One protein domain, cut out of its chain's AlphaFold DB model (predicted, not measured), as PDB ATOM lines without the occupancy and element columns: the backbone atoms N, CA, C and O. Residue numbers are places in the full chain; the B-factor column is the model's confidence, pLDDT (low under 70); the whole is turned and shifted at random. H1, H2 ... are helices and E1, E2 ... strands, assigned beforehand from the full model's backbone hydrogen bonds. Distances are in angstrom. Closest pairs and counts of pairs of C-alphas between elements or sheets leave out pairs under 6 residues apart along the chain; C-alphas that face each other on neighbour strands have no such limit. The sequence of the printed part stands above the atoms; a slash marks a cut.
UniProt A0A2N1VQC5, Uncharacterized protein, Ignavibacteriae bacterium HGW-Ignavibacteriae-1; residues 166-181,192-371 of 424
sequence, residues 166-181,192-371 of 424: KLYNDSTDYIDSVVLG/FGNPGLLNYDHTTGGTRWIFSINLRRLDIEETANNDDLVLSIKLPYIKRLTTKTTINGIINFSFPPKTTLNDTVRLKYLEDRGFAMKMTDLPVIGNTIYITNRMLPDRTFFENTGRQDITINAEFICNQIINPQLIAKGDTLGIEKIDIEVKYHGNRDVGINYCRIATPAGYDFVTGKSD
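What this domain is: This is residues 166 to 181 and 192 to 371 of the 424 residues of an uncharacterized protein of Ignavibacteriae bacterium HGW-Ignavibacteriae-1 (UniProt A0A2N1VQC5). Two antiparallel sheets, E1 E11 E3 E8 and E9 E2 E12, stand partly face to face as a loose sandwich, and the first is prolonged at one end by the sheet E5 E4 E10, where E3 runs on into E4 and E10 into E11. H2 covers E2 and E12 on the side away from E3, the hairpin E6 and E7 crosses E9, and H1 sits at one end. The printed part has 196 residues, with named elements in the order E1 to E8, H1, E9 to E12, H2; it is mostly strand, with under half of the residues, 88, in named elements. It is compact, with a radius of gyration of the C-alphas of 17.9 A and spans of 54 by 42 by 25 A.

Where its parts are: E1, residues 177 to 181, begins at C-alpha 177 (28.900, 0.392, -8.209). E2, residues 208 to 217, is 29.3 A long. E3 is residues 229 to 234, E4 236 to 240, E5 246 to 250, E6 264 to 268, E7 272 to 277, 15.1 A long, and E8 289 to 292. H1, residues 299 to 305, precedes E9, residues 309 to 317, 26.6 A long. E10 is residues 334 to 338, E11 341 to 344, and E12 350 to 358, 23.2 A long and bending by 53 degrees at residue 353. H2, residues 360 to 367, ends at C-alpha 367 (10.235, 20.733, -20.898).

How they stand to each other: The first sheet has the order E1, E11, E3, E8; N 179 and O 342 are 2.8 A apart, N 343 and O 232 2.8 A, and N 233 and O 289 2.9 A, each within hydrogen-bond range. E3 runs on into E4 at 8 degrees, and E10 into E11 at 37 degrees. In the strongly twisted sheet E5, E4, E10, only just so at 4.2 A off its best plane, N 239 and O 247 are 2.8 A apart and N 238 and O 337 2.9 A; E4 and E5 form a hairpin. The strongly twisted sheet E9, E2, E12 has N 211 and O 314 at 2.8 A and N 212 and O 356 at 2.8 A. The closest C-alphas of E8 and E9, Ile 289 and Ala 314, are 7.6 A apart. In the hairpin of E6 and E7, N 265 and O 276 are 2.8 A apart; the closest C-alphas of E7 and E9, Ala 276 and Thr 311, are 4.4 A apart. H2 is on the sheet E9, E2, E12, at a height over the sheet of 9.0 A, over E2 and E12, and runs along the strands, at 12 degrees to E2 on the local plane. H1 is not on this sheet. In H1 and H2 every O i to N i+4 pair is within hydrogen-bond range.

The domain as a whole: The C-alphas of Lys 244 and Glu 303, the two farthest apart, are 56.1 A apart. Residues 182 to 191 are not printed; C-alphas 181 and 192 are 26.6 A apart across this cut. The links E2 to E3, E5 to E6, E7 to E8 and E9 to E10 are long. Mean pLDDT of the printed part is 86.2, and residues 192 to 205, 270 to 271 and 329 to 331 are under 70.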
ATOM      1  N   LYS A 166      16.507   6.376  -4.077       89.25
ATOM      2  CA  LYS A 166      17.439   7.086  -3.186       89.25
ATOM      3  C   LYS A 166      18.750   6.323  -3.032       89.25
ATOM      4  O   LYS A 166      18.744   5.123  -2.789       89.25
ATOM      5  N   LEU A 167      19.861   7.042  -3.123       89.62
ATOM      6  CA  LEU A 167      21.211   6.538  -2.912       89.62
ATOM      7  C   LEU A 167      21.830   7.319  -1.761       89.62
ATOM      8  O   LEU A 167      21.869   8.547  -1.815       89.62
ATOM      9  N   TYR A 168      22.303   6.604  -0.745       87.88
ATOM     10  CA  TYR A 168      22.941   7.190   0.431       87.88
ATOM     11  C   TYR A 168      24.439   6.874   0.433       87.88
ATOM     12  O   TYR A 168      24.858   5.793   0.003       87.88
ATOM     13  N   ASN A 169      25.255   7.841   0.836       82.56
ATOM     14  CA  ASN A 169      26.716   7.765   0.870       82.56
ATOM     15  C   ASN A 169      27.262   6.900   2.018       82.56
ATOM     16  O   ASN A 169      28.392   6.424   1.935       82.56
ATOM     17  N   ASP A 170      26.459   6.656   3.049       79.44
ATOM     18  CA  ASP A 170      26.800   5.839   4.214       79.44
ATOM     19  C   ASP A 170      26.723   4.327   3.938       79.44
ATOM     20  O   ASP A 170      27.288   3.519   4.678       79.44
ATOM     21  N   SER A 171      26.079   3.934   2.838       75.06
ATOM     22  CA  SER A 171      25.985   2.546   2.406       75.06
ATOM     23  C   SER A 171      27.197   2.143   1.567       75.06
ATOM     24  O   SER A 171      27.315   2.470   0.380       75.06
ATOM     25  N   THR A 172      28.075   1.337   2.167       72.62
ATOM     26  CA  THR A 172      29.247   0.744   1.498       72.62
ATOM     27  C   THR A 172      28.881  -0.101   0.279       72.62
ATOM     28  O   THR A 172      29.718  -0.316  -0.595       72.62
ATOM     29  N   ASP A 173      27.633  -0.565   0.193       72.94
ATOM     30  CA  ASP A 173      27.162  -1.459  -0.862       72.94
ATOM     31  C   ASP A 173      26.890  -0.754  -2.195       72.94
ATOM     32  O   ASP A 173      26.728  -1.441  -3.213       72.94
ATOM     33  N   TYR A 174      26.829   0.582  -2.220       78.31
ATOM     34  CA  TYR A 174      26.584   1.351  -3.446       78.31
ATOM     35  C   TYR A 174      27.827   2.049  -3.996       78.31
ATOM     36  O   TYR A 174      27.846   2.390  -5.183       78.31
ATOM     37  N   ILE A 175      28.851   2.256  -3.166       83.94
ATOM     38  CA  ILE A 175      30.045   3.024  -3.531       83.94
ATOM     39  C   ILE A 175      30.763   2.351  -4.702       83.94
ATOM     40  O   ILE A 175      31.031   1.151  -4.700       83.94
ATOM     41  N   ASP A 176      31.049   3.146  -5.730       90.06
ATOM     42  CA  ASP A 176      31.699   2.727  -6.968       90.06
ATOM     43  C   ASP A 176      31.016   1.566  -7.710       90.06
ATOM     44  O   ASP A 176      31.655   0.846  -8.490       90.06
ATOM     45  N   SER A 177      29.694   1.449  -7.579       92.06
ATOM     46  CA  SER A 177      28.900   0.392  -8.209       92.06
ATOM     47  C   SER A 177      27.883   0.924  -9.223       92.06
ATOM     48  O   SER A 177      27.414   2.060  -9.140       92.06
ATOM     49  N   VAL A 178      27.539   0.089 -10.209       95.31
ATOM     50  CA  VAL A 178      26.386   0.346 -11.083       95.31
ATOM     51  C   VAL A 178      25.121   0.214 -10.239       95.31
ATOM     52  O   VAL A 178      24.915  -0.810  -9.589       95.31
ATOM     53  N   VAL A 179      24.283   1.247 -10.260       94.38
ATOM     54  CA  VAL A 179      23.045   1.332  -9.477       94.38
ATOM     55  C   VAL A 179      21.794   1.165 -10.332       94.38
ATOM     56  O   VAL A 179      20.816   0.585  -9.868       94.38
ATOM     57  N   LEU A 180      21.848   1.589 -11.597       94.81
ATOM     58  CA  LEU A 180      20.786   1.390 -12.586       94.81
ATOM     59  C   LEU A 180      21.389   0.869 -13.890       94.81
ATOM     60  O   LEU A 180      22.432   1.350 -14.336       94.81
ATOM     61  N   GLY A 181      20.725  -0.108 -14.501       93.12
ATOM     62  CA  GLY A 181      21.162  -0.732 -15.745       93.12
ATOM     63  C   GLY A 181      20.065  -1.563 -16.400       93.12
ATOM     64  O   GLY A 181      19.030  -1.838 -15.791       93.12
ATOM     65  N   PHE A 192      13.051   7.235 -38.481       63.00
ATOM     66  CA  PHE A 192      11.918   7.182 -39.402       63.00
ATOM     67  C   PHE A 192      12.266   7.944 -40.663       63.00
ATOM     68  O   PHE A 192      12.678   9.096 -40.573       63.00
ATOM     69  N   GLY A 193      12.017   7.299 -41.803       57.06
ATOM     70  CA  GLY A 193      12.244   7.853 -43.128       57.06
ATOM     71  C   GLY A 193      13.486   7.279 -43.829       57.06
ATOM     72  O   GLY A 193      14.194   6.455 -43.259       57.06
ATOM     73  N   ASN A 194      13.691   7.624 -45.104       50.97
ATOM     74  CA  ASN A 194      14.746   7.081 -45.962       50.97
ATOM     75  C   ASN A 194      16.109   7.769 -45.707       50.97
ATOM     76  O   ASN A 194      16.287   8.897 -46.167       50.97
ATOM     77  N   PRO A 195      17.087   7.117 -45.049       49.28
ATOM     78  CA  PRO A 195      18.353   7.733 -44.624       49.28
ATOM     79  C   PRO A 195      19.234   8.287 -45.762       49.28
ATOM     80  O   PRO A 195      20.211   8.977 -45.485       49.28
ATOM     81  N   GLY A 196      18.903   8.023 -47.034       46.19
ATOM     82  CA  GLY A 196      19.621   8.536 -48.210       46.19
ATOM     83  C   GLY A 196      19.230   9.945 -48.685       46.19
ATOM     84  O   GLY A 196      19.841  10.443 -49.626       46.19
ATOM     85  N   LEU A 197      18.226  10.596 -48.083       45.81
ATOM     86  CA  LEU A 197      17.828  11.965 -48.439       45.81
ATOM     87  C   LEU A 197      18.384  12.965 -47.413       45.81
ATOM     88  O   LEU A 197      18.045  12.906 -46.236       45.81
ATOM     89  N   LEU A 198      19.216  13.903 -47.873       39.75
ATOM     90  CA  LEU A 198      20.008  14.867 -47.083       39.75
ATOM     91  C   LEU A 198      19.210  15.882 -46.229       39.75
ATOM     92  O   LEU A 198      19.815  16.736 -45.593       39.75
ATOM     93  N   ASN A 199      17.880  15.783 -46.173       42.53
ATOM     94  CA  ASN A 199      16.999  16.746 -45.499       42.53
ATOM     95  C   ASN A 199      16.234  16.123 -44.316       42.53
ATOM     96  O   ASN A 199      15.060  16.432 -44.117       42.53
ATOM     97  N   TYR A 200      16.852  15.217 -43.546       53.81
ATOM     98  CA  TYR A 200      16.201  14.736 -42.323       53.81
ATOM     99  C   TYR A 200      16.193  15.814 -41.255       53.81
ATOM    100  O   TYR A 200      17.238  16.281 -40.811       53.81
ATOM    101  N   ASP A 201      14.986  16.135 -40.808       60.12
ATOM    102  CA  ASP A 201      14.742  16.964 -39.647       60.12
ATOM    103  C   ASP A 201      15.426  16.348 -38.415       60.12
ATOM    104  O   ASP A 201      14.983  15.340 -37.856       60.12
ATOM    105  N   HIS A 202      16.535  16.959 -37.996       63.50
ATOM    106  CA  HIS A 202      17.282  16.571 -36.802       63.50
ATOM    107  C   HIS A 202      16.436  16.655 -35.522       63.50
ATOM    108  O   HIS A 202      16.830  16.093 -34.503       63.50
ATOM    109  N   THR A 203      15.285  17.332 -35.550       63.31
ATOM    110  CA  THR A 203      14.431  17.520 -34.374       63.31
ATOM    111  C   THR A 203      13.491  16.343 -34.114       63.31
ATOM    112  O   THR A 203      13.213  16.042 -32.952       63.31
ATOM    113  N   THR A 204      13.069  15.617 -35.156       63.34
ATOM    114  CA  THR A 204      12.129  14.485 -35.045       63.34
ATOM    115  C   THR A 204      12.679  13.178 -35.621       63.34
ATOM    116  O   THR A 204      12.302  12.101 -35.165       63.34
ATOM    117  N   GLY A 205      13.608  13.236 -36.582       66.94
ATOM    118  CA  GLY A 205      14.038  12.117 -37.428       66.94
ATOM    119  C   GLY A 205      14.825  11.004 -36.734       66.94
ATOM    120  O   GLY A 205      14.903   9.903 -37.272       66.94
ATOM    121  N   GLY A 206      15.352  11.241 -35.529       73.19
ATOM    122  CA  GLY A 206      16.121  10.245 -34.774       73.19
ATOM    123  C   GLY A 206      17.611  10.190 -35.132       73.19
ATOM    124  O   GLY A 206      18.260   9.172 -34.904       73.19
ATOM    125  N   THR A 207      18.170  11.269 -35.686       81.75
ATOM    126  CA  THR A 207      19.626  11.440 -35.857       81.75
ATOM    127  C   THR A 207      20.270  12.160 -34.673       81.75
ATOM    128  O   THR A 207      21.416  11.877 -34.350       81.75
ATOM    129  N   ARG A 208      19.535  13.041 -33.989       88.44
ATOM    130  CA  ARG A 208      19.959  13.759 -32.780       88.44
ATOM    131  C   ARG A 208      19.070  13.341 -31.614       88.44
ATOM    132  O   ARG A 208      17.856  13.212 -31.782       88.44
ATOM    133  N   TRP A 209      19.680  13.132 -30.457       92.06
ATOM    134  CA  TRP A 209      19.010  12.664 -29.251       92.06
ATOM    135  C   TRP A 209      19.584  13.350 -28.021       92.06
ATOM    136  O   TRP A 209      20.777  13.635 -27.950       92.06
ATOM    137  N   ILE A 210      18.724  13.580 -27.039       95.56
ATOM    138  CA  ILE A 210      19.062  14.178 -25.756       95.56
ATOM    139  C   ILE A 210      18.820  13.122 -24.685       95.56
ATOM    140  O   ILE A 210      17.711  12.602 -24.547       95.56
ATOM    141  N   PHE A 211      19.873  12.803 -23.942       97.25
ATOM    142  CA  PHE A 211      19.781  12.102 -22.676       97.25
ATOM    143  C   PHE A 211      19.517  13.108 -21.556       97.25
ATOM    144  O   PHE A 211      20.197  14.131 -21.470       97.25
ATOM    145  N   SER A 212      18.566  12.796 -20.683       97.50
ATOM    146  CA  SER A 212      18.238  13.581 -19.498       97.50
ATOM    147  C   SER A 212      18.186  12.682 -18.269       97.50
ATOM    148  O   SER A 212      17.569  11.619 -18.309       97.50
ATOM    149  N   ILE A 213      18.758  13.131 -17.159       97.75
ATOM    150  CA  ILE A 213      18.583  12.511 -15.842       97.75
ATOM    151  C   ILE A 213      18.116  13.572 -14.850       97.75
ATOM    152  O   ILE A 213      18.714  14.644 -14.769       97.75
ATOM    153  N   ASN A 214      17.028  13.299 -14.130       96.38
ATOM    154  CA  ASN A 214      16.527  14.192 -13.087       96.38
ATOM    155  C   ASN A 214      16.964  13.692 -11.714       96.38
ATOM    156  O   ASN A 214      16.741  12.528 -11.367       96.38
ATOM    157  N   LEU A 215      17.614  14.586 -10.977       95.75
ATOM    158  CA  LEU A 215      18.284  14.301  -9.723       95.75
ATOM    159  C   LEU A 215      17.763  15.218  -8.628       95.75
ATOM    160  O   LEU A 215      17.622  16.420  -8.850       95.75
ATOM    161  N   ARG A 216      17.564  14.649  -7.442       92.19
ATOM    162  CA  ARG A 216      17.260  15.370  -6.209       92.19
ATOM    163  C   ARG A 216      18.439  15.271  -5.264       92.19
ATOM    164  O   ARG A 216      18.897  14.165  -4.980       92.19
ATOM    165  N   ARG A 217      18.885  16.392  -4.708       89.38
ATOM    166  CA  ARG A 217      19.783  16.343  -3.552       89.38
ATOM    167  C   ARG A 217      18.984  15.993  -2.293       89.38
ATOM    168  O   ARG A 217      17.970  16.634  -2.031       89.38
ATOM    169  N   LEU A 218      19.409  14.977  -1.539       88.56
ATOM    170  CA  LEU A 218      18.674  14.523  -0.347       88.56
ATOM    171  C   LEU A 218      19.135  15.230   0.943       88.56
ATOM    172  O   LEU A 218      18.355  15.347   1.885       88.56
ATOM    173  N   ASP A 219      20.365  15.743   0.965       84.06
ATOM    174  CA  ASP A 219      21.044  16.356   2.111       84.06
ATOM    175  C   ASP A 219      21.176  17.886   1.961       84.06
ATOM    176  O   ASP A 219      22.242  18.442   1.691       84.06
ATOM    177  N   ILE A 220      20.070  18.612   2.132       72.19
ATOM    178  CA  ILE A 220      20.032  20.043   1.780       72.19
ATOM    179  C   ILE A 220      20.828  20.980   2.695       72.19
ATOM    180  O   ILE A 220      21.074  22.129   2.338       72.19
ATOM    181  N   GLU A 221      21.221  20.514   3.878       74.88
ATOM    182  CA  GLU A 221      21.936  21.341   4.854       74.88
ATOM    183  C   GLU A 221      23.407  21.562   4.485       74.88
ATOM    184  O   GLU A 221      24.022  22.526   4.947       74.88
ATOM    185  N   GLU A 222      23.989  20.706   3.643       70.38
ATOM    186  CA  GLU A 222      25.409  20.780   3.326       70.38
ATOM    187  C   GLU A 222      25.680  21.733   2.150       70.38
ATOM    188  O   GLU A 222      25.133  21.608   1.056       70.38
ATOM    189  N   THR A 223      26.589  22.689   2.339       71.06
ATOM    190  CA  THR A 223      26.925  23.716   1.334       71.06
ATOM    191  C   THR A 223      28.089  23.323   0.422       71.06
ATOM    192  O   THR A 223      28.632  24.171  -0.285       71.06
ATOM    193  N   ALA A 224      28.538  22.067   0.470       71.44
ATOM    194  CA  ALA A 224      29.671  21.608  -0.321       71.44
ATOM    195  C   ALA A 224      29.380  21.752  -1.823       71.44
ATOM    196  O   ALA A 224      28.482  21.117  -2.373       71.44
ATOM    197  N   ASN A 225      30.175  22.603  -2.470       80.69
ATOM    198  CA  ASN A 225      30.109  22.927  -3.888       80.69
ATOM    199  C   ASN A 225      31.482  22.647  -4.531       80.69
ATOM    200  O   ASN A 225      32.246  23.548  -4.895       80.69
ATOM    201  N   ASN A 226      31.844  21.365  -4.570       90.12
ATOM    202  CA  ASN A 226      33.136  20.874  -5.046       90.12
ATOM    203  C   ASN A 226      32.981  19.973  -6.285       90.12
ATOM    204  O   ASN A 226      31.872  19.694  -6.743       90.12
ATOM    205  N   ASP A 227      34.108  19.551  -6.852       93.69
ATOM    206  CA  ASP A 227      34.151  18.720  -8.061       93.69
ATOM    207  C   ASP A 227      34.160  17.211  -7.750       93.69
ATOM    208  O   ASP A 227      34.482  16.403  -8.621       93.69
ATOM    209  N   ASP A 228      33.782  16.815  -6.527       93.75
ATOM    210  CA  ASP A 228      33.699  15.402  -6.159       93.75
ATOM    211  C   ASP A 228      32.626  14.711  -7.001       93.75
ATOM    212  O   ASP A 228      31.502  15.202  -7.158       93.75
ATOM    213  N   LEU A 229      32.991  13.561  -7.561       95.50
ATOM    214  CA  LEU A 229      32.159  12.821  -8.497       95.50
ATOM    215  C   LEU A 229      31.038  12.084  -7.762       95.50
ATOM    216  O   LEU A 229      31.309  11.256  -6.905       95.50
ATOM    217  N   VAL A 230      29.783  12.324  -8.128       95.56
ATOM    218  CA  VAL A 230      28.613  11.675  -7.520       95.56
ATOM    219  C   VAL A 230      28.122  10.524  -8.390       95.56
ATOM    220  O   VAL A 230      28.006   9.392  -7.918       95.56
ATOM    221  N   LEU A 231      27.875  10.797  -9.673       97.81
ATOM    222  CA  LEU A 231      27.410   9.810 -10.646       97.81
ATOM    223  C   LEU A 231      28.274   9.842 -11.904       97.81
ATOM    224  O   LEU A 231      28.697  10.908 -12.353       97.81
ATOM    225  N   SER A 232      28.458   8.681 -12.524       98.12
ATOM    226  CA  SER A 232      28.871   8.590 -13.922       98.12
ATOM    227  C   SER A 232      27.823   7.844 -14.738       98.12
ATOM    228  O   SER A 232      27.262   6.844 -14.290       98.12
ATOM    229  N   ILE A 233      27.528   8.359 -15.932       98.50
ATOM    230  CA  ILE A 233      26.500   7.807 -16.812       98.50
ATOM    231  C   ILE A 233      27.104   7.465 -18.162       98.50
ATOM    232  O   ILE A 233      27.782   8.290 -18.779       98.50
ATOM    233  N   LYS A 234      26.799   6.259 -18.639       98.19
ATOM    234  CA  LYS A 234      27.128   5.784 -19.982       98.19
ATOM    235  C   LYS A 234      25.869   5.308 -20.682       98.19
ATOM    236  O   LYS A 234      24.930   4.842 -20.040       98.19
ATOM    237  N   LEU A 235      25.893   5.359 -22.013       97.31
ATOM    238  CA  LEU A 235      24.858   4.758 -22.851       97.31
ATOM    239  C   LEU A 235      25.463   3.638 -23.704       97.31
ATOM    240  O   LEU A 235      25.907   3.889 -24.832       97.31
ATOM    241  N   PRO A 236      25.558   2.406 -23.174       96.38
ATOM    242  CA  PRO A 236      25.953   1.252 -23.966       96.38
ATOM    243  C   PRO A 236      24.975   1.025 -25.120       96.38
ATOM    244  O   PRO A 236      23.779   1.273 -24.992       96.38
ATOM    245  N   TYR A 237      25.453   0.505 -26.243       94.06
ATOM    246  CA  TYR A 237      24.592   0.115 -27.352       94.06
ATOM    247  C   TYR A 237      24.974  -1.246 -27.924       94.06
ATOM    248  O   TYR A 237      26.133  -1.660 -27.881       94.06
ATOM    249  N   ILE A 238      23.992  -1.904 -28.540       92.25
ATOM    250  CA  ILE A 238      24.181  -3.090 -29.378       92.25
ATOM    251  C   ILE A 238      23.946  -2.672 -30.828       92.25
ATOM    252  O   ILE A 238      22.851  -2.234 -31.182       92.25
ATOM    253  N   LYS A 239      24.965  -2.811 -31.680       91.56
ATOM    254  CA  LYS A 239      24.889  -2.547 -33.121       91.56
ATOM    255  C   LYS A 239      24.862  -3.851 -33.896       91.56
ATOM    256  O   LYS A 239      25.754  -4.681 -33.760       91.56
ATOM    257  N   ARG A 240      23.884  -3.988 -34.778       89.88
ATOM    258  CA  ARG A 240      23.772  -5.072 -35.746       89.88
ATOM    259  C   ARG A 240      24.644  -4.772 -36.968       89.88
ATOM    260  O   ARG A 240      24.465  -3.742 -37.619       89.88
ATOM    261  N   LEU A 241      25.617  -5.646 -37.243       87.12
ATOM    262  CA  LEU A 241      26.506  -5.571 -38.416       87.12
ATOM    263  C   LEU A 241      26.021  -6.448 -39.571       87.12
ATOM    264  O   LEU A 241      26.255  -6.126 -40.730       87.12
ATOM    265  N   THR A 242      25.358  -7.556 -39.247       86.19
ATOM    266  CA  THR A 242      24.713  -8.476 -40.192       86.19
ATOM    267  C   THR A 242      23.448  -9.041 -39.545       86.19
ATOM    268  O   THR A 242      23.179  -8.797 -38.369       86.19
ATOM    269  N   THR A 243      22.685  -9.873 -40.254       81.88
ATOM    270  CA  THR A 243      21.509 -10.552 -39.679       81.88
ATOM    271  C   THR A 243      21.832 -11.461 -38.487       81.88
ATOM    272  O   THR A 243      20.925 -11.762 -37.712       81.88
ATOM    273  N   LYS A 244      23.096 -11.876 -38.315       85.56
ATOM    274  CA  LYS A 244      23.540 -12.815 -37.270       85.56
ATOM    275  C   LYS A 244      24.615 -12.260 -36.331       85.56
ATOM    276  O   LYS A 244      24.944 -12.918 -35.351       85.56
ATOM    277  N   THR A 245      25.176 -11.087 -36.619       90.44
ATOM    278  CA  THR A 245      26.321 -10.544 -35.877       90.44
ATOM    279  C   THR A 245      25.989  -9.186 -35.289       90.44
ATOM    280  O   THR A 245      25.593  -8.262 -36.007       90.44
ATOM    281  N   THR A 246      26.221  -9.052 -33.986       92.38
ATOM    282  CA  THR A 246      26.134  -7.794 -33.251       92.38
ATOM    283  C   THR A 246      27.476  -7.442 -32.615       92.38
ATOM    284  O   THR A 246      28.302  -8.314 -32.350       92.38
ATOM    285  N   ILE A 247      27.700  -6.152 -32.386       93.88
ATOM    286  CA  ILE A 247      28.818  -5.626 -31.601       93.88
ATOM    287  C   ILE A 247      28.286  -4.715 -30.503       93.88
ATOM    288  O   ILE A 247      27.238  -4.088 -30.668       93.88
ATOM    289  N   ASN A 248      29.034  -4.609 -29.413       94.62
ATOM    290  CA  ASN A 248      28.753  -3.656 -28.348       94.62
ATOM    291  C   ASN A 248      29.575  -2.382 -28.560       94.62
ATOM    292  O   ASN A 248      30.691  -2.433 -29.077       94.62
ATOM    293  N   GLY A 249      29.033  -1.246 -28.145       94.88
ATOM    294  CA  GLY A 249      29.762   0.014 -28.075       94.88
ATOM    295  C   GLY A 249      29.163   0.936 -27.023       94.88
ATOM    296  O   GLY A 249      28.259   0.540 -26.290       94.88
ATOM    297  N   ILE A 250      29.688   2.153 -26.932       96.94
ATOM    298  CA  ILE A 250      29.207   3.187 -26.012       96.94
ATOM    299  C   ILE A 250      28.977   4.446 -26.838       96.94
ATOM    300  O   ILE A 250      29.823   4.801 -27.660       96.94
ATOM    301  N   ILE A 251      27.829   5.091 -26.646       96.31
ATOM    302  CA  ILE A 251      27.534   6.371 -27.284       96.31
ATOM    303  C   ILE A 251      28.522   7.424 -26.789       96.31
ATOM    304  O   ILE A 251      28.776   7.567 -25.594       96.31
ATOM    305  N   ASN A 252      29.035   8.198 -27.728       96.62
ATOM    306  CA  ASN A 252      29.758   9.423 -27.471       96.62
ATOM    307  C   ASN A 252      28.782  10.605 -27.500       96.62
ATOM    308  O   ASN A 252      28.067  10.821 -28.480       96.62
ATOM    309  N   PHE A 253      28.774  11.394 -26.438       95.88
ATOM    310  CA  PHE A 253      28.056  12.652 -26.362       95.88
ATOM    311  C   PHE A 253      28.775  13.712 -27.188       95.88
ATOM    312  O   PHE A 253      29.998  13.833 -27.147       95.88
ATOM    313  N   SER A 254      27.992  14.454 -27.960       94.00
ATOM    314  CA  SER A 254      28.440  15.598 -28.741       94.00
ATOM    315  C   SER A 254      28.430  16.860 -27.885       94.00
ATOM    316  O   SER A 254      29.375  17.633 -27.965       94.00
ATOM    317  N   PHE A 255      27.411  17.044 -27.038       95.06
ATOM    318  CA  PHE A 255      27.287  18.211 -26.160       95.06
ATOM    319  C   PHE A 255      26.995  17.760 -24.722       95.06
ATOM    320  O   PHE A 255      25.833  17.533 -24.374       95.06
ATOM    321  N   PRO A 256      28.028  17.571 -23.880       95.12
ATOM    322  CA  PRO A 256      27.844  17.263 -22.462       95.12
ATOM    323  C   PRO A 256      27.225  18.448 -21.693       95.12
ATOM    324  O   PRO A 256      27.244  19.579 -22.197       95.12
ATOM    325  N   PRO A 257      26.701  18.218 -20.473       96.50
ATOM    326  CA  PRO A 257      26.198  19.285 -19.611       96.50
ATOM    327  C   PRO A 257      27.315  20.253 -19.213       96.50
ATOM    328  O   PRO A 257      28.479  19.871 -19.082       96.50
ATOM    329  N   LYS A 258      26.945  21.507 -18.953       95.81
ATOM    330  CA  LYS A 258      27.784  22.431 -18.190       95.81
ATOM    331  C   LYS A 258      27.911  21.939 -16.746       95.81
ATOM    332  O   LYS A 258      27.091  21.165 -16.258       95.81
ATOM    333  N   THR A 259      28.971  22.359 -16.069       92.38
ATOM    334  CA  THR A 259      29.397  21.763 -14.794       92.38
ATOM    335  C   THR A 259      29.051  22.611 -13.573       92.38
ATOM    336  O   THR A 259      29.470  22.265 -12.473       92.38
ATOM    337  N   THR A 260      28.308  23.717 -13.729       89.19
ATOM    338  CA  THR A 260      28.013  24.656 -12.633       89.19
ATOM    339  C   THR A 260      26.535  25.029 -12.556       89.19
ATOM    340  O   THR A 260      25.890  25.226 -13.581       89.19
ATOM    341  N   LEU A 261      25.989  25.197 -11.346       87.50
ATOM    342  CA  LEU A 261      24.586  25.611 -11.157       87.50
ATOM    343  C   LEU A 261      24.241  26.993 -11.744       87.50
ATOM    344  O   LEU A 261      23.075  27.260 -12.041       87.50
ATOM    345  N   ASN A 262      25.233  27.863 -11.956       87.25
ATOM    346  CA  ASN A 262      25.028  29.147 -12.637       87.25
ATOM    347  C   ASN A 262      24.643  28.958 -14.114       87.25
ATOM    348  O   ASN A 262      24.019  29.826 -14.723       87.25
ATOM    349  N   ASP A 263      24.967  27.798 -14.680       92.25
ATOM    350  CA  ASP A 263      24.643  27.406 -16.042       92.25
ATOM    351  C   ASP A 263      23.318  26.639 -16.136       92.25
ATOM    352  O   ASP A 263      23.141  25.771 -16.990       92.25
ATOM    353  N   THR A 264      22.355  26.969 -15.283       93.19
ATOM    354  CA  THR A 264      21.015  26.384 -15.339       93.19
ATOM    355  C   THR A 264      20.040  27.268 -16.115       93.19
ATOM    356  O   THR A 264      20.253  28.462 -16.345       93.19
ATOM    357  N   VAL A 265      18.964  26.655 -16.593       92.69
ATOM    358  CA  VAL A 265      17.802  27.318 -17.177       92.69
ATOM    359  C   VAL A 265      16.563  26.865 -16.421       92.69
ATOM    360  O   VAL A 265      16.394  25.678 -16.133       92.69
ATOM    361  N   ARG A 266      15.693  27.817 -16.087       90.94
ATOM    362  CA  ARG A 266      14.380  27.508 -15.529       90.94
ATOM    363  C   ARG A 266      13.456  27.068 -16.660       90.94
ATOM    364  O   ARG A 266      13.271  27.804 -17.625       90.94
ATOM    365  N   LEU A 267      12.861  25.892 -16.524       86.94
ATOM    366  CA  LEU A 267      11.899  25.319 -17.461       86.94
ATOM    367  C   LEU A 267      10.499  25.860 -17.154       86.94
ATOM    368  O   LEU A 267       9.611  25.124 -16.737       86.94
ATOM    369  N   LYS A 268      10.337  27.179 -17.285       77.31
ATOM    370  CA  LYS A 268       9.083  27.878 -16.997       77.31
ATOM    371  C   LYS A 268       8.516  28.474 -18.279       77.31
ATOM    372  O   LYS A 268       8.900  29.578 -18.660       77.31
ATOM    373  N   TYR A 269       7.622  27.726 -18.915       70.19
ATOM    374  CA  TYR A 269       6.859  28.182 -20.076       70.19
ATOM    375  C   TYR A 269       5.442  28.536 -19.614       70.19
ATOM    376  O   TYR A 269       5.273  29.583 -18.989       70.19
ATOM    377  N   LEU A 270       4.451  27.664 -19.821       63.31
ATOM    378  CA  LEU A 270       3.132  27.819 -19.192       63.31
ATOM    379  C   LEU A 270       3.134  27.348 -17.733       63.31
ATOM    380  O   LEU A 270       2.531  27.985 -16.873       63.31
ATOM    381  N   GLU A 271       3.892  26.291 -17.447       68.06
ATOM    382  CA  GLU A 271       4.070  25.735 -16.108       68.06
ATOM    383  C   GLU A 271       5.540  25.741 -15.698       68.06
ATOM    384  O   GLU A 271       6.442  25.777 -16.539       68.06
ATOM    385  N   ASP A 272       5.792  25.710 -14.391       76.81
ATOM    386  CA  ASP A 272       7.143  25.575 -13.854       76.81
ATOM    387  C   ASP A 272       7.530  24.095 -13.751       76.81
ATOM    388  O   ASP A 272       7.217  23.432 -12.763       76.81
ATOM    389  N   ARG A 273       8.246  23.592 -14.764       79.56
ATOM    390  CA  ARG A 273       8.741  22.207 -14.845       79.56
ATOM    391  C   ARG A 273      10.139  22.028 -14.233       79.56
ATOM    392  O   ARG A 273      10.814  21.032 -14.496       79.56
ATOM    393  N   GLY A 274      10.587  22.986 -13.418       89.38
ATOM    394  CA  GLY A 274      11.833  22.910 -12.655       89.38
ATOM    395  C   GLY A 274      13.032  23.536 -13.364       89.38
ATOM    396  O   GLY A 274      12.903  24.502 -14.115       89.38
ATOM    397  N   PHE A 275      14.227  23.014 -13.092       93.12
ATOM    398  CA  PHE A 275      15.481  23.538 -13.632       93.12
ATOM    399  C   PHE A 275      16.227  22.471 -14.424       93.12
ATOM    400  O   PHE A 275      16.206  21.286 -14.091       93.12
ATOM    401  N   ALA A 276      16.926  22.912 -15.463       95.12
ATOM    402  CA  ALA A 276      17.803  22.074 -16.257       95.12
ATOM    403  C   ALA A 276      19.198  22.685 -16.360       95.12
ATOM    404  O   ALA A 276      19.343  23.889 -16.551       95.12
ATOM    405  N   MET A 277      20.224  21.845 -16.293       95.50
ATOM    406  CA  MET A 277      21.581  22.232 -16.657       95.50
ATOM    407  C   MET A 277      21.648  22.474 -18.167       95.50
ATOM    408  O   MET A 277      21.160  21.654 -18.956       95.50
ATOM    409  N   LYS A 278      22.249  23.596 -18.576       95.62
ATOM    410  CA  LYS A 278      22.539  23.873 -19.986       95.62
ATOM    411  C   LYS A 278      23.580  22.881 -20.495       95.62
ATOM    412  O   LYS A 278      24.440  22.427 -19.745       95.62
ATOM    413  N   MET A 279      23.522  22.569 -21.781       95.38
ATOM    414  CA  MET A 279      24.594  21.841 -22.459       95.38
ATOM    415  C   MET A 279      25.718  22.805 -22.851       95.38
ATOM    416  O   MET A 279      25.546  24.025 -22.854       95.38
ATOM    417  N   THR A 280      26.890  22.254 -23.137       94.62
ATOM    418  CA  THR A 280      28.023  22.998 -23.697       94.62
ATOM    419  C   THR A 280      27.676  23.605 -25.061       94.62
ATOM    420  O   THR A 280      26.928  23.022 -25.841       94.62
ATOM    421  N   ASP A 281      28.227  24.789 -25.348       89.81
ATOM    422  CA  ASP A 281      27.946  25.526 -26.591       89.81
ATOM    423  C   ASP A 281      28.771  25.001 -27.785       89.81
ATOM    424  O   ASP A 281      28.436  25.240 -28.945       89.81
ATOM    425  N   LEU A 282      29.856  24.273 -27.500       87.88
ATOM    426  CA  LEU A 282      30.761  23.678 -28.479       87.88
ATOM    427  C   LEU A 282      30.828  22.163 -28.283       87.88
ATOM    428  O   LEU A 282      30.771  21.703 -27.140       87.88
ATOM    429  N   PRO A 283      30.985  21.384 -29.369       86.25
ATOM    430  CA  PRO A 283      31.004  19.939 -29.265       86.25
ATOM    431  C   PRO A 283      32.255  19.450 -28.526       86.25
ATOM    432  O   PRO A 283      33.383  19.753 -28.919       86.25
ATOM    433  N   VAL A 284      32.051  18.651 -27.480       85.75
ATOM    434  CA  VAL A 284      33.109  17.994 -26.701       85.75
ATOM    435  C   VAL A 284      32.806  16.504 -26.675       85.75
ATOM    436  O   VAL A 284      31.858  16.064 -26.030       85.75
ATOM    437  N   ILE A 285      33.613  15.728 -27.397       87.12
ATOM    438  CA  ILE A 285      33.387  14.291 -27.560       87.12
ATOM    439  C   ILE A 285      33.801  13.569 -26.279       87.12
ATOM    440  O   ILE A 285      34.979  13.543 -25.924       87.12
ATOM    441  N   GLY A 286      32.836  12.937 -25.617       92.12
ATOM    442  CA  GLY A 286      33.075  12.085 -24.454       92.12
ATOM    443  C   GLY A 286      32.047  10.965 -24.373       92.12
ATOM    444  O   GLY A 286      30.903  11.144 -24.764       92.12
ATOM    445  N   ASN A 287      32.430   9.798 -23.864       96.00
ATOM    446  CA  ASN A 287      31.538   8.630 -23.767       96.00
ATOM    447  C   ASN A 287      30.863   8.475 -22.394       96.00
ATOM    448  O   ASN A 287      30.170   7.489 -22.149       96.00
ATOM    449  N   THR A 288      31.115   9.418 -21.486       97.38
ATOM    450  CA  THR A 288      30.652   9.384 -20.100       97.38
ATOM    451  C   THR A 288      30.224  10.786 -19.682       97.38
ATOM    452  O   THR A 288      30.951  11.750 -19.919       97.38
ATOM    453  N   ILE A 289      29.061  10.895 -19.044       97.38
ATOM    454  CA  ILE A 289      28.642  12.105 -18.331       97.38
ATOM    455  C   ILE A 289      29.106  11.955 -16.889       97.38
ATOM    456  O   ILE A 289      28.768  10.967 -16.237       97.38
ATOM    457  N   TYR A 290      29.853  12.934 -16.396       97.31
ATOM    458  CA  TYR A 290      30.263  13.017 -14.999       97.31
ATOM    459  C   TYR A 290      29.387  14.046 -14.292       97.31
ATOM    460  O   TYR A 290      29.290  15.181 -14.753       97.31
ATOM    461  N   ILE A 291      28.740  13.644 -13.200       97.31
ATOM    462  CA  ILE A 291      27.923  14.527 -12.366       97.31
ATOM    463  C   ILE A 291      28.649  14.718 -11.046       97.31
ATOM    464  O   ILE A 291      28.858  13.748 -10.319       97.31
ATOM    465  N   THR A 292      29.030  15.956 -10.749       96.31
ATOM    466  CA  THR A 292      29.736  16.326  -9.519       96.31
ATOM    467  C   THR A 292      28.813  17.024  -8.524       96.31
ATOM    468  O   THR A 292      27.705  17.435  -8.876       96.31
ATOM    469  N   ASN A 293      29.271  17.205  -7.284       92.88
ATOM    470  CA  ASN A 293      28.536  17.958  -6.259       92.88
ATOM    471  C   ASN A 293      28.155  19.372  -6.720       92.88
ATOM    472  O   ASN A 293      27.029  19.805  -6.493       92.88
ATOM    473  N   ARG A 294      29.046  20.064  -7.439       92.94
ATOM    474  CA  ARG A 294      28.802  21.400  -8.016       92.94
ATOM    475  C   ARG A 294      27.642  21.454  -9.021       92.94
ATOM    476  O   ARG A 294      27.162  22.541  -9.341       92.94
ATOM    477  N   MET A 295      27.189  20.311  -9.535       94.62
ATOM    478  CA  MET A 295      26.063  20.228 -10.472       94.62
ATOM    479  C   MET A 295      24.713  19.997  -9.782       94.62
ATOM    480  O   MET A 295      23.681  20.097 -10.445       94.62
ATOM    481  N   LEU A 296      24.704  19.672  -8.486       93.38
ATOM    482  CA  LEU A 296      23.498  19.361  -7.717       93.38
ATOM    483  C   LEU A 296      23.041  20.581  -6.904       93.38
ATOM    484  O   LEU A 296      23.899  21.255  -6.339       93.38
ATOM    485  N   PRO A 297      21.725  20.857  -6.796       91.31
ATOM    486  CA  PRO A 297      21.189  21.979  -6.027       91.31
ATOM    487  C   PRO A 297      21.735  22.009  -4.601       91.31
ATOM    488  O   PRO A 297      21.518  21.072  -3.841       91.31
ATOM    489  N   ASP A 298      22.447  23.069  -4.229       88.88
ATOM    490  CA  ASP A 298      22.873  23.294  -2.850       88.88
ATOM    491  C   ASP A 298      21.814  24.069  -2.053       88.88
ATOM    492  O   ASP A 298      20.763  24.471  -2.568       88.88
ATOM    493  N   ARG A 299      22.095  24.288  -0.767       88.69
ATOM    494  CA  ARG A 299      21.241  25.084   0.117       88.69
ATOM    495  C   ARG A 299      20.910  26.457  -0.465       88.69
ATOM    496  O   ARG A 299      19.761  26.879  -0.415       88.69
ATOM    497  N   THR A 300      21.903  27.149  -1.023       88.50
ATOM    498  CA  THR A 300      21.726  28.495  -1.581       88.50
ATOM    499  C   THR A 300      20.819  28.461  -2.807       88.50
ATOM    500  O   THR A 300      19.931  29.301  -2.949       88.50
ATOM    501  N   PHE A 301      20.982  27.469  -3.683       89.25
ATOM    502  CA  PHE A 301      20.085  27.249  -4.810       89.25
ATOM    503  C   PHE A 301      18.649  27.016  -4.337       89.25
ATOM    504  O   PHE A 301      17.720  27.624  -4.871       89.25
ATOM    505  N   PHE A 302      18.455  26.181  -3.317       88.62
ATOM    506  CA  PHE A 302      17.132  25.917  -2.763       88.62
ATOM    507  C   PHE A 302      16.504  27.146  -2.111       88.62
ATOM    508  O   PHE A 302      15.356  27.457  -2.410       88.62
ATOM    509  N   GLU A 303      17.242  27.887  -1.287       88.69
ATOM    510  CA  GLU A 303      16.756  29.123  -0.660       88.69
ATOM    511  C   GLU A 303      16.335  30.165  -1.714       88.69
ATOM    512  O   GLU A 303      15.343  30.868  -1.527       88.69
ATOM    513  N   ASN A 304      17.029  30.217  -2.857       88.12
ATOM    514  CA  ASN A 304      16.721  31.144  -3.949       88.12
ATOM    515  C   ASN A 304      15.572  30.686  -4.862       88.12
ATOM    516  O   ASN A 304      14.882  31.522  -5.449       88.12
ATOM    517  N   THR A 305      15.388  29.376  -5.050       87.25
ATOM    518  CA  THR A 305      14.486  28.835  -6.087       87.25
ATOM    519  C   THR A 305      13.295  28.051  -5.543       87.25
ATOM    520  O   THR A 305      12.328  27.839  -6.275       87.25
ATOM    521  N   GLY A 306      13.357  27.598  -4.290       87.00
ATOM    522  CA  GLY A 306      12.414  26.656  -3.693       87.00
ATOM    523  C   GLY A 306      12.468  25.246  -4.293       87.00
ATOM    524  O   GLY A 306      11.531  24.475  -4.099       87.00
ATOM    525  N   ARG A 307      13.513  24.895  -5.061       85.19
ATOM    526  CA  ARG A 307      13.630  23.604  -5.764       85.19
ATOM    527  C   ARG A 307      14.880  22.833  -5.345       85.19
ATOM    528  O   ARG A 307      15.953  23.408  -5.195       85.19
ATOM    529  N   GLN A 308      14.721  21.519  -5.185       88.69
ATOM    530  CA  GLN A 308      15.792  20.565  -4.843       88.69
ATOM    531  C   GLN A 308      16.189  19.671  -6.026       88.69
ATOM    532  O   GLN A 308      17.145  18.899  -5.934       88.69
ATOM    533  N   ASP A 309      15.432  19.771  -7.119       91.56
ATOM    534  CA  ASP A 309      15.568  18.939  -8.304       91.56
ATOM    535  C   ASP A 309      16.308  19.682  -9.413       91.56
ATOM    536  O   ASP A 309      16.048  20.859  -9.679       91.56
ATOM    537  N   ILE A 310      17.184  18.963 -10.109       94.75
ATOM    538  CA  ILE A 310      17.847  19.429 -11.323       94.75
ATOM    539  C   ILE A 310      17.795  18.351 -12.400       94.75
ATOM    540  O   ILE A 310      18.026  17.170 -12.141       94.75
ATOM    541  N   THR A 311      17.525  18.753 -13.638       96.56
ATOM    542  CA  THR A 311      17.658  17.876 -14.803       96.56
ATOM    543  C   THR A 311      18.994  18.125 -15.495       96.56
ATOM    544  O   THR A 311      19.245  19.213 -16.011       96.56
ATOM    545  N   ILE A 312      19.853  17.112 -15.550       97.44
ATOM    546  CA  ILE A 312      21.124  17.160 -16.276       97.44
ATOM    547  C   ILE A 312      20.908  16.593 -17.679       97.44
ATOM    548  O   ILE A 312      20.402  15.481 -17.819       97.44
ATOM    549  N   ASN A 313      21.289  17.354 -18.709       97.06
ATOM    550  CA  ASN A 313      21.090  16.983 -20.112       97.06
ATOM    551  C   ASN A 313      22.422  16.803 -20.837       97.06
ATOM    552  O   ASN A 313      23.360  17.564 -20.610       97.06
ATOM    553  N   ALA A 314      22.477  15.841 -21.751       97.12
ATOM    554  CA  ALA A 314      23.576  15.678 -22.689       97.12
ATOM    555  C   ALA A 314      23.039  15.239 -24.045       97.12
ATOM    556  O   ALA A 314      22.148  14.395 -24.132       97.12
ATOM    557  N   GLU A 315      23.618  15.761 -25.111       96.19
ATOM    558  CA  GLU A 315      23.222  15.406 -26.464       96.19
ATOM    559  C   GLU A 315      24.211  14.447 -27.108       96.19
ATOM    560  O   GLU A 315      25.425  14.588 -26.957       96.19
ATOM    561  N   PHE A 316      23.686  13.524 -27.907       94.31
ATOM    562  CA  PHE A 316      24.463  12.717 -28.832       94.31
ATOM    563  C   PHE A 316      23.834  12.716 -30.225       94.31
ATOM    564  O   PHE A 316      22.613  12.768 -30.397       94.31
ATOM    565  N   ILE A 317      24.697  12.640 -31.236       91.12
ATOM    566  CA  ILE A 317      24.298  12.599 -32.641       91.12
ATOM    567  C   ILE A 317      24.711  11.251 -33.224       91.12
ATOM    568  O   ILE A 317      25.886  10.894 -33.188       91.12
ATOM    569  N   CYS A 318      23.742  10.506 -33.747       87.31
ATOM    570  CA  CYS A 318      23.912   9.262 -34.492       87.31
ATOM    571  C   CYS A 318      24.136   9.535 -35.987       87.31
ATOM    572  O   CYS A 318      23.892  10.633 -36.479       87.31
ATOM    573  N   ASN A 319      24.540   8.497 -36.724       83.38
ATOM    574  CA  ASN A 319      24.861   8.586 -38.155       83.38
ATOM    575  C   ASN A 319      26.054   9.522 -38.446       83.38
ATOM    576  O   ASN A 319      26.056  10.292 -39.402       83.38
ATOM    577  N   GLN A 320      27.075   9.461 -37.590       77.69
ATOM    578  CA  GLN A 320      28.340  10.174 -37.756       77.69
ATOM    579  C   GLN A 320      29.518   9.228 -37.493       77.69
ATOM    580  O   GLN A 320      29.338   8.104 -37.029       77.69
ATOM    581  N   ILE A 321      30.749   9.685 -37.746       78.00
ATOM    582  CA  ILE A 321      31.975   8.922 -37.429       78.00
ATOM    583  C   ILE A 321      31.994   8.504 -35.947       78.00
ATOM    584  O   ILE A 321      32.458   7.421 -35.602       78.00
ATOM    585  N   ILE A 322      31.460   9.367 -35.086       84.25
ATOM    586  CA  ILE A 322      31.535   9.270 -33.628       84.25
ATOM    587  C   ILE A 322      30.493   8.295 -33.050       84.25
ATOM    588  O   ILE A 322      30.780   7.611 -32.068       84.25
ATOM    589  N   ASN A 323      29.309   8.195 -33.666       89.94
ATOM    590  CA  ASN A 323      28.262   7.248 -33.284       89.94
ATOM    591  C   ASN A 323      27.620   6.617 -34.527       89.94
ATOM    592  O   ASN A 323      27.165   7.349 -35.416       89.94
ATOM    593  N   PRO A 324      27.468   5.281 -34.573       88.44
ATOM    594  CA  PRO A 324      26.765   4.622 -35.666       88.44
ATOM    595  C   PRO A 324      25.316   5.116 -35.823       88.44
ATOM    596  O   PRO A 324      24.714   5.650 -34.892       88.44
ATOM    597  N   GLN A 325      24.731   4.912 -37.004       86.62
ATOM    598  CA  GLN A 325      23.302   5.156 -37.209       86.62
ATOM    599  C   GLN A 325      22.444   4.203 -36.363       86.62
ATOM    600  O   GLN A 325      22.809   3.037 -36.177       86.62
ATOM    601  N   LEU A 326      21.293   4.685 -35.891       86.44
ATOM    602  CA  LEU A 326      20.214   3.826 -35.401       86.44
ATOM    603  C   LEU A 326      19.616   3.018 -36.558       86.44
ATOM    604  O   LEU A 326      19.669   3.454 -37.708       86.44
ATOM    605  N   ILE A 327      19.034   1.855 -36.261       80.75
ATOM    606  CA  ILE A 327      18.308   1.079 -37.273       80.75
ATOM    607  C   ILE A 327      17.137   1.916 -37.811       80.75
ATOM    608  O   ILE A 327      16.275   2.368 -37.056       80.75
ATOM    609  N   ALA A 328      17.092   2.127 -39.126       70.25
ATOM    610  CA  ALA A 328      15.943   2.741 -39.779       70.25
ATOM    611  C   ALA A 328      14.799   1.727 -39.934       70.25
ATOM    612  O   ALA A 328      15.013   0.513 -39.988       70.25
ATOM    613  N   LYS A 329      13.554   2.206 -40.026       62.91
ATOM    614  CA  LYS A 329      12.402   1.324 -40.277       62.91
ATOM    615  C   LYS A 329      12.594   0.552 -41.593       62.91
ATOM    616  O   LYS A 329      12.594   1.151 -42.662       62.91
ATOM    617  N   GLY A 330      12.687  -0.775 -41.504       62.50
ATOM    618  CA  GLY A 330      12.906  -1.662 -42.655       62.50
ATOM    619  C   GLY A 330      14.378  -1.948 -42.965       62.50
ATOM    620  O   GLY A 330      14.652  -2.792 -43.813       62.50
ATOM    621  N   ASP A 331      15.311  -1.307 -42.258       68.75
ATOM    622  CA  ASP A 331      16.730  -1.647 -42.305       68.75
ATOM    623  C   ASP A 331      17.040  -2.789 -41.321       68.75
ATOM    624  O   ASP A 331      16.335  -3.024 -40.334       68.75
ATOM    625  N   THR A 332      18.115  -3.517 -41.602       70.38
ATOM    626  CA  THR A 332      18.640  -4.592 -40.761       70.38
ATOM    627  C   THR A 332      19.960  -4.223 -40.093       70.38
ATOM    628  O   THR A 332      20.416  -4.990 -39.250       70.38
ATOM    629  N   LEU A 333      20.581  -3.087 -40.428       83.12
ATOM    630  CA  LEU A 333      21.914  -2.718 -39.943       83.12
ATOM    631  C   LEU A 333      21.902  -1.380 -39.191       83.12
ATOM    632  O   LEU A 333      21.312  -0.402 -39.635       83.12
ATOM    633  N   GLY A 334      22.595  -1.314 -38.053       87.25
ATOM    634  CA  GLY A 334      22.627  -0.119 -37.200       87.25
ATOM    635  C   GLY A 334      22.530  -0.445 -35.715       87.25
ATOM    636  O   GLY A 334      22.554  -1.611 -35.321       87.25
ATOM    637  N   ILE A 335      22.455   0.584 -34.874       89.50
ATOM    638  CA  ILE A 335      22.195   0.428 -33.441       89.50
ATOM    639  C   ILE A 335      20.778  -0.117 -33.265       89.50
ATOM    640  O   ILE A 335      19.802   0.523 -33.648       89.50
ATOM    641  N   GLU A 336      20.692  -1.317 -32.700       85.69
ATOM    642  CA  GLU A 336      19.441  -2.012 -32.415       85.69
ATOM    643  C   GLU A 336      18.898  -1.659 -31.035       85.69
ATOM    644  O   GLU A 336      17.687  -1.586 -30.865       85.69
ATOM    645  N   LYS A 337      19.781  -1.474 -30.052       88.50
ATOM    646  CA  LYS A 337      19.409  -1.197 -28.664       88.50
ATOM    647  C   LYS A 337      20.376  -0.184 -28.073       88.50
ATOM    648  O   LYS A 337      21.582  -0.335 -28.263       88.50
ATOM    649  N   ILE A 338      19.850   0.783 -27.329       92.31
ATOM    650  CA  ILE A 338      20.630   1.624 -26.413       92.31
ATOM    651  C   ILE A 338      20.216   1.265 -24.982       92.31
ATOM    652  O   ILE A 338      19.050   0.981 -24.716       92.31
ATOM    653  N   ASP A 339      21.176   1.213 -24.076       94.06
ATOM    654  CA  ASP A 339      20.968   1.019 -22.649       94.06
ATOM    655  C   ASP A 339      21.395   2.272 -21.876       94.06
ATOM    656  O   ASP A 339      22.069   3.143 -22.425       94.06
ATOM    657  N   ILE A 340      21.008   2.359 -20.608       96.50
ATOM    658  CA  ILE A 340      21.454   3.391 -19.675       96.50
ATOM    659  C   ILE A 340      22.159   2.680 -18.528       96.50
ATOM    660  O   ILE A 340      21.555   1.843 -17.865       96.50
ATOM    661  N   GLU A 341      23.420   3.027 -18.291       97.25
ATOM    662  CA  GLU A 341      24.196   2.568 -17.140       97.25
ATOM    663  C   GLU A 341      24.497   3.771 -16.245       97.25
ATOM    664  O   GLU A 341      25.154   4.720 -16.680       97.25
ATOM    665  N   VAL A 342      24.016   3.730 -15.002       97.94
ATOM    666  CA  VAL A 342      24.303   4.744 -13.981       97.94
ATOM    667  C   VAL A 342      25.167   4.110 -12.906       97.94
ATOM    668  O   VAL A 342      24.760   3.134 -12.275       97.94
ATOM    669  N   LYS A 343      26.348   4.680 -12.679       97.50
ATOM    670  CA  LYS A 343      27.265   4.307 -11.604       97.50
ATOM    671  C   LYS A 343      27.266   5.383 -10.523       97.50
ATOM    672  O   LYS A 343      27.390   6.565 -10.838       97.50
ATOM    673  N   TYR A 344      27.163   4.964  -9.266       96.56
ATOM    674  CA  TYR A 344      27.252   5.831  -8.094       96.56
ATOM    675  C   TYR A 344      28.624   5.723  -7.437       96.56
ATOM    676  O   TYR A 344      29.205   4.642  -7.374       96.56
ATOM    677  N   HIS A 345      29.151   6.854  -6.975       95.19
ATOM    678  CA  HIS A 345      30.511   6.974  -6.447       95.19
ATOM    679  C   HIS A 345      30.570   7.247  -4.939       95.19
ATOM    680  O   HIS A 345      31.662   7.362  -4.399       95.19
ATOM    681  N   GLY A 346      29.432   7.330  -4.241       90.62
ATOM    682  CA  GLY A 346      29.428   7.418  -2.775       90.62
ATOM    683  C   GLY A 346      29.784   8.783  -2.186       90.62
ATOM    684  O   GLY A 346      29.978   8.874  -0.983       90.62
ATOM    685  N   ASN A 347      29.873   9.845  -2.992       90.62
ATOM    686  CA  ASN A 347      30.300  11.165  -2.505       90.62
ATOM    687  C   ASN A 347      29.140  12.099  -2.104       90.62
ATOM    688  O   ASN A 347      29.403  13.228  -1.684       90.62
ATOM    689  N   ARG A 348      27.871  11.677  -2.263       89.94
ATOM    690  CA  ARG A 348      26.687  12.508  -1.963       89.94
ATOM    691  C   ARG A 348      25.375  11.732  -1.959       89.94
ATOM    692  O   ARG A 348      25.101  11.020  -2.922       89.94
ATOM    693  N   ASP A 349      24.512  12.007  -0.987       90.88
ATOM    694  CA  ASP A 349      23.146  11.486  -0.993       90.88
ATOM    695  C   ASP A 349      22.325  12.084  -2.139       90.88
ATOM    696  O   ASP A 349      22.090  13.297  -2.221       90.88
ATOM    697  N   VAL A 350      21.856  11.225  -3.040       92.56
ATOM    698  CA  VAL A 350      21.174  11.647  -4.262       92.56
ATOM    699  C   VAL A 350      19.977  10.757  -4.565       92.56
ATOM    700  O   VAL A 350      20.025   9.534  -4.463       92.56
ATOM    701  N   GLY A 351      18.871  11.383  -4.948       92.69
ATOM    702  CA  GLY A 351      17.700  10.723  -5.499       92.69
ATOM    703  C   GLY A 351      17.712  10.784  -7.020       92.69
ATOM    704  O   GLY A 351      17.969  11.842  -7.587       92.69
ATOM    705  N   ILE A 352      17.395   9.678  -7.686       94.31
ATOM    706  CA  ILE A 352      17.156   9.629  -9.130       94.31
ATOM    707  C   ILE A 352      15.649   9.525  -9.344       94.31
ATOM    708  O   ILE A 352      14.999   8.621  -8.817       94.31
ATOM    709  N   ASN A 353      15.094  10.455 -10.115       91.25
ATOM    710  CA  ASN A 353      13.661  10.505 -10.395       91.25
ATOM    711  C   ASN A 353      13.309   9.832 -11.729       91.25
ATOM    712  O   ASN A 353      12.377   9.037 -11.798       91.25
ATOM    713  N   TYR A 354      14.070  10.127 -12.785       93.06
ATOM    714  CA  TYR A 354      13.940   9.483 -14.092       93.06
ATOM    715  C   TYR A 354      15.240   9.556 -14.888       93.06
ATOM    716  O   TYR A 354      16.060  10.455 -14.688       93.06
ATOM    717  N   CYS A 355      15.378   8.646 -15.851       95.50
ATOM    718  CA  CYS A 355      16.322   8.765 -16.961       95.50
ATOM    719  C   CYS A 355      15.538   8.776 -18.275       95.50
ATOM    720  O   CYS A 355      14.609   7.995 -18.444       95.50
ATOM    721  N   ARG A 356      15.890   9.637 -19.225       94.19
ATOM    722  CA  ARG A 356      15.138   9.817 -20.471       94.19
ATOM    723  C   ARG A 356      16.086   9.910 -21.656       94.19
ATOM    724  O   ARG A 356      17.129  10.540 -21.556       94.19
ATOM    725  N   ILE A 357      15.699   9.320 -22.781       93.62
ATOM    726  CA  ILE A 357      16.323   9.552 -24.086       93.62
ATOM    727  C   ILE A 357      15.215   9.997 -25.029       93.62
ATOM    728  O   ILE A 357      14.270   9.242 -25.250       93.62
ATOM    729  N   ALA A 358      15.313  11.206 -25.572       90.69
ATOM    730  CA  ALA A 358      14.295  11.771 -26.454       90.69
ATOM    731  C   ALA A 358      14.912  12.521 -27.638       90.69
ATOM    732  O   ALA A 358      16.052  12.977 -27.574       90.69
ATOM    733  N   THR A 359      14.165  12.654 -28.730       88.12
ATOM    734  CA  THR A 359      14.524  13.583 -29.810       88.12
ATOM    735  C   THR A 359      14.414  15.031 -29.316       88.12
ATOM    736  O   THR A 359      13.725  15.273 -28.321       88.12
ATOM    737  N   PRO A 360      15.029  16.023 -29.988       88.31
ATOM    738  CA  PRO A 360      14.872  17.428 -29.610       88.31
ATOM    739  C   PRO A 360      13.410  17.878 -29.499       88.31
ATOM    740  O   PRO A 360      13.064  18.553 -28.537       88.31
ATOM    741  N   ALA A 361      12.528  17.433 -30.403       80.75
ATOM    742  CA  ALA A 361      11.094  17.709 -30.294       80.75
ATOM    743  C   ALA A 361      10.469  17.075 -29.037       80.75
ATOM    744  O   ALA A 361       9.684  17.715 -28.343       80.75
ATOM    745  N   GLY A 362      10.858  15.837 -28.703       81.81
ATOM    746  CA  GLY A 362      10.415  15.173 -27.478       81.81
ATOM    747  C   GLY A 362      10.914  15.869 -26.212       81.81
ATOM    748  O   GLY A 362      10.164  15.969 -25.246       81.81
ATOM    749  N   TYR A 363      12.145  16.387 -26.224       87.75
ATOM    750  CA  TYR A 363      12.707  17.200 -25.145       87.75
ATOM    751  C   TYR A 363      11.976  18.542 -24.987       87.75
ATOM    752  O   TYR A 363      11.596  18.914 -23.878       87.75
ATOM    753  N   ASP A 364      11.730  19.257 -26.083       85.00
ATOM    754  CA  ASP A 364      10.998  20.527 -26.067       85.00
ATOM    755  C   ASP A 364       9.570  20.341 -25.522       85.00
ATOM    756  O   ASP A 364       9.099  21.134 -24.707       85.00
ATOM    757  N   PHE A 365       8.916  19.238 -25.883       79.38
ATOM    758  CA  PHE A 365       7.590  18.885 -25.382       79.38
ATOM    759  C   PHE A 365       7.565  18.634 -23.866       79.38
ATOM    760  O   PHE A 365       6.809  19.265 -23.130       79.38
ATOM    761  N   VAL A 366       8.440  17.768 -23.348       80.31
ATOM    762  CA  VAL A 366       8.473  17.457 -21.904       80.31
ATOM    763  C   VAL A 366       8.997  18.604 -21.040       80.31
ATOM    764  O   VAL A 366       8.664  18.669 -19.858       80.31
ATOM    765  N   THR A 367       9.783  19.522 -21.603       82.19
ATOM    766  CA  THR A 367      10.235  20.733 -20.898       82.19
ATOM    767  C   THR A 367       9.216  21.866 -20.927       82.19
ATOM    768  O   THR A 367       9.407  22.854 -20.223       82.19
ATOM    769  N   GLY A 368       8.128  21.712 -21.681       77.56
ATOM    770  CA  GLY A 368       7.050  22.689 -21.794       77.56
ATOM    771  C   GLY A 368       7.283  23.768 -22.850       77.56
ATOM    772  O   GLY A 368       6.480  24.685 -22.996       77.56
ATOM    773  N   LYS A 369       8.371  23.680 -23.624       81.56
ATOM    774  CA  LYS A 369       8.697  24.661 -24.669       81.56
ATOM    775  C   LYS A 369       7.647  24.698 -25.776       81.56
ATOM    776  O   LYS A 369       7.421  25.749 -26.374       81.56
ATOM    777  N   SER A 370       6.997  23.564 -26.021       75.50
ATOM    778  CA  SER A 370       5.901  23.454 -26.983       75.50
ATOM    779  C   SER A 370       4.551  23.913 -26.424       75.50
ATOM    780  O   SER A 370       3.631  24.103 -27.212       75.50
ATOM    781  N   ASP A 371       4.414  24.145 -25.113       73.38
ATOM    782  CA  ASP A 371       3.115  24.381 -24.467       73.38
ATOM    783  C   ASP A 371       2.401  25.610 -25.043       73.38
ATOM    784  O   ASP A 371       1.220  25.553 -25.369       73.38
TER     785      ASP A 371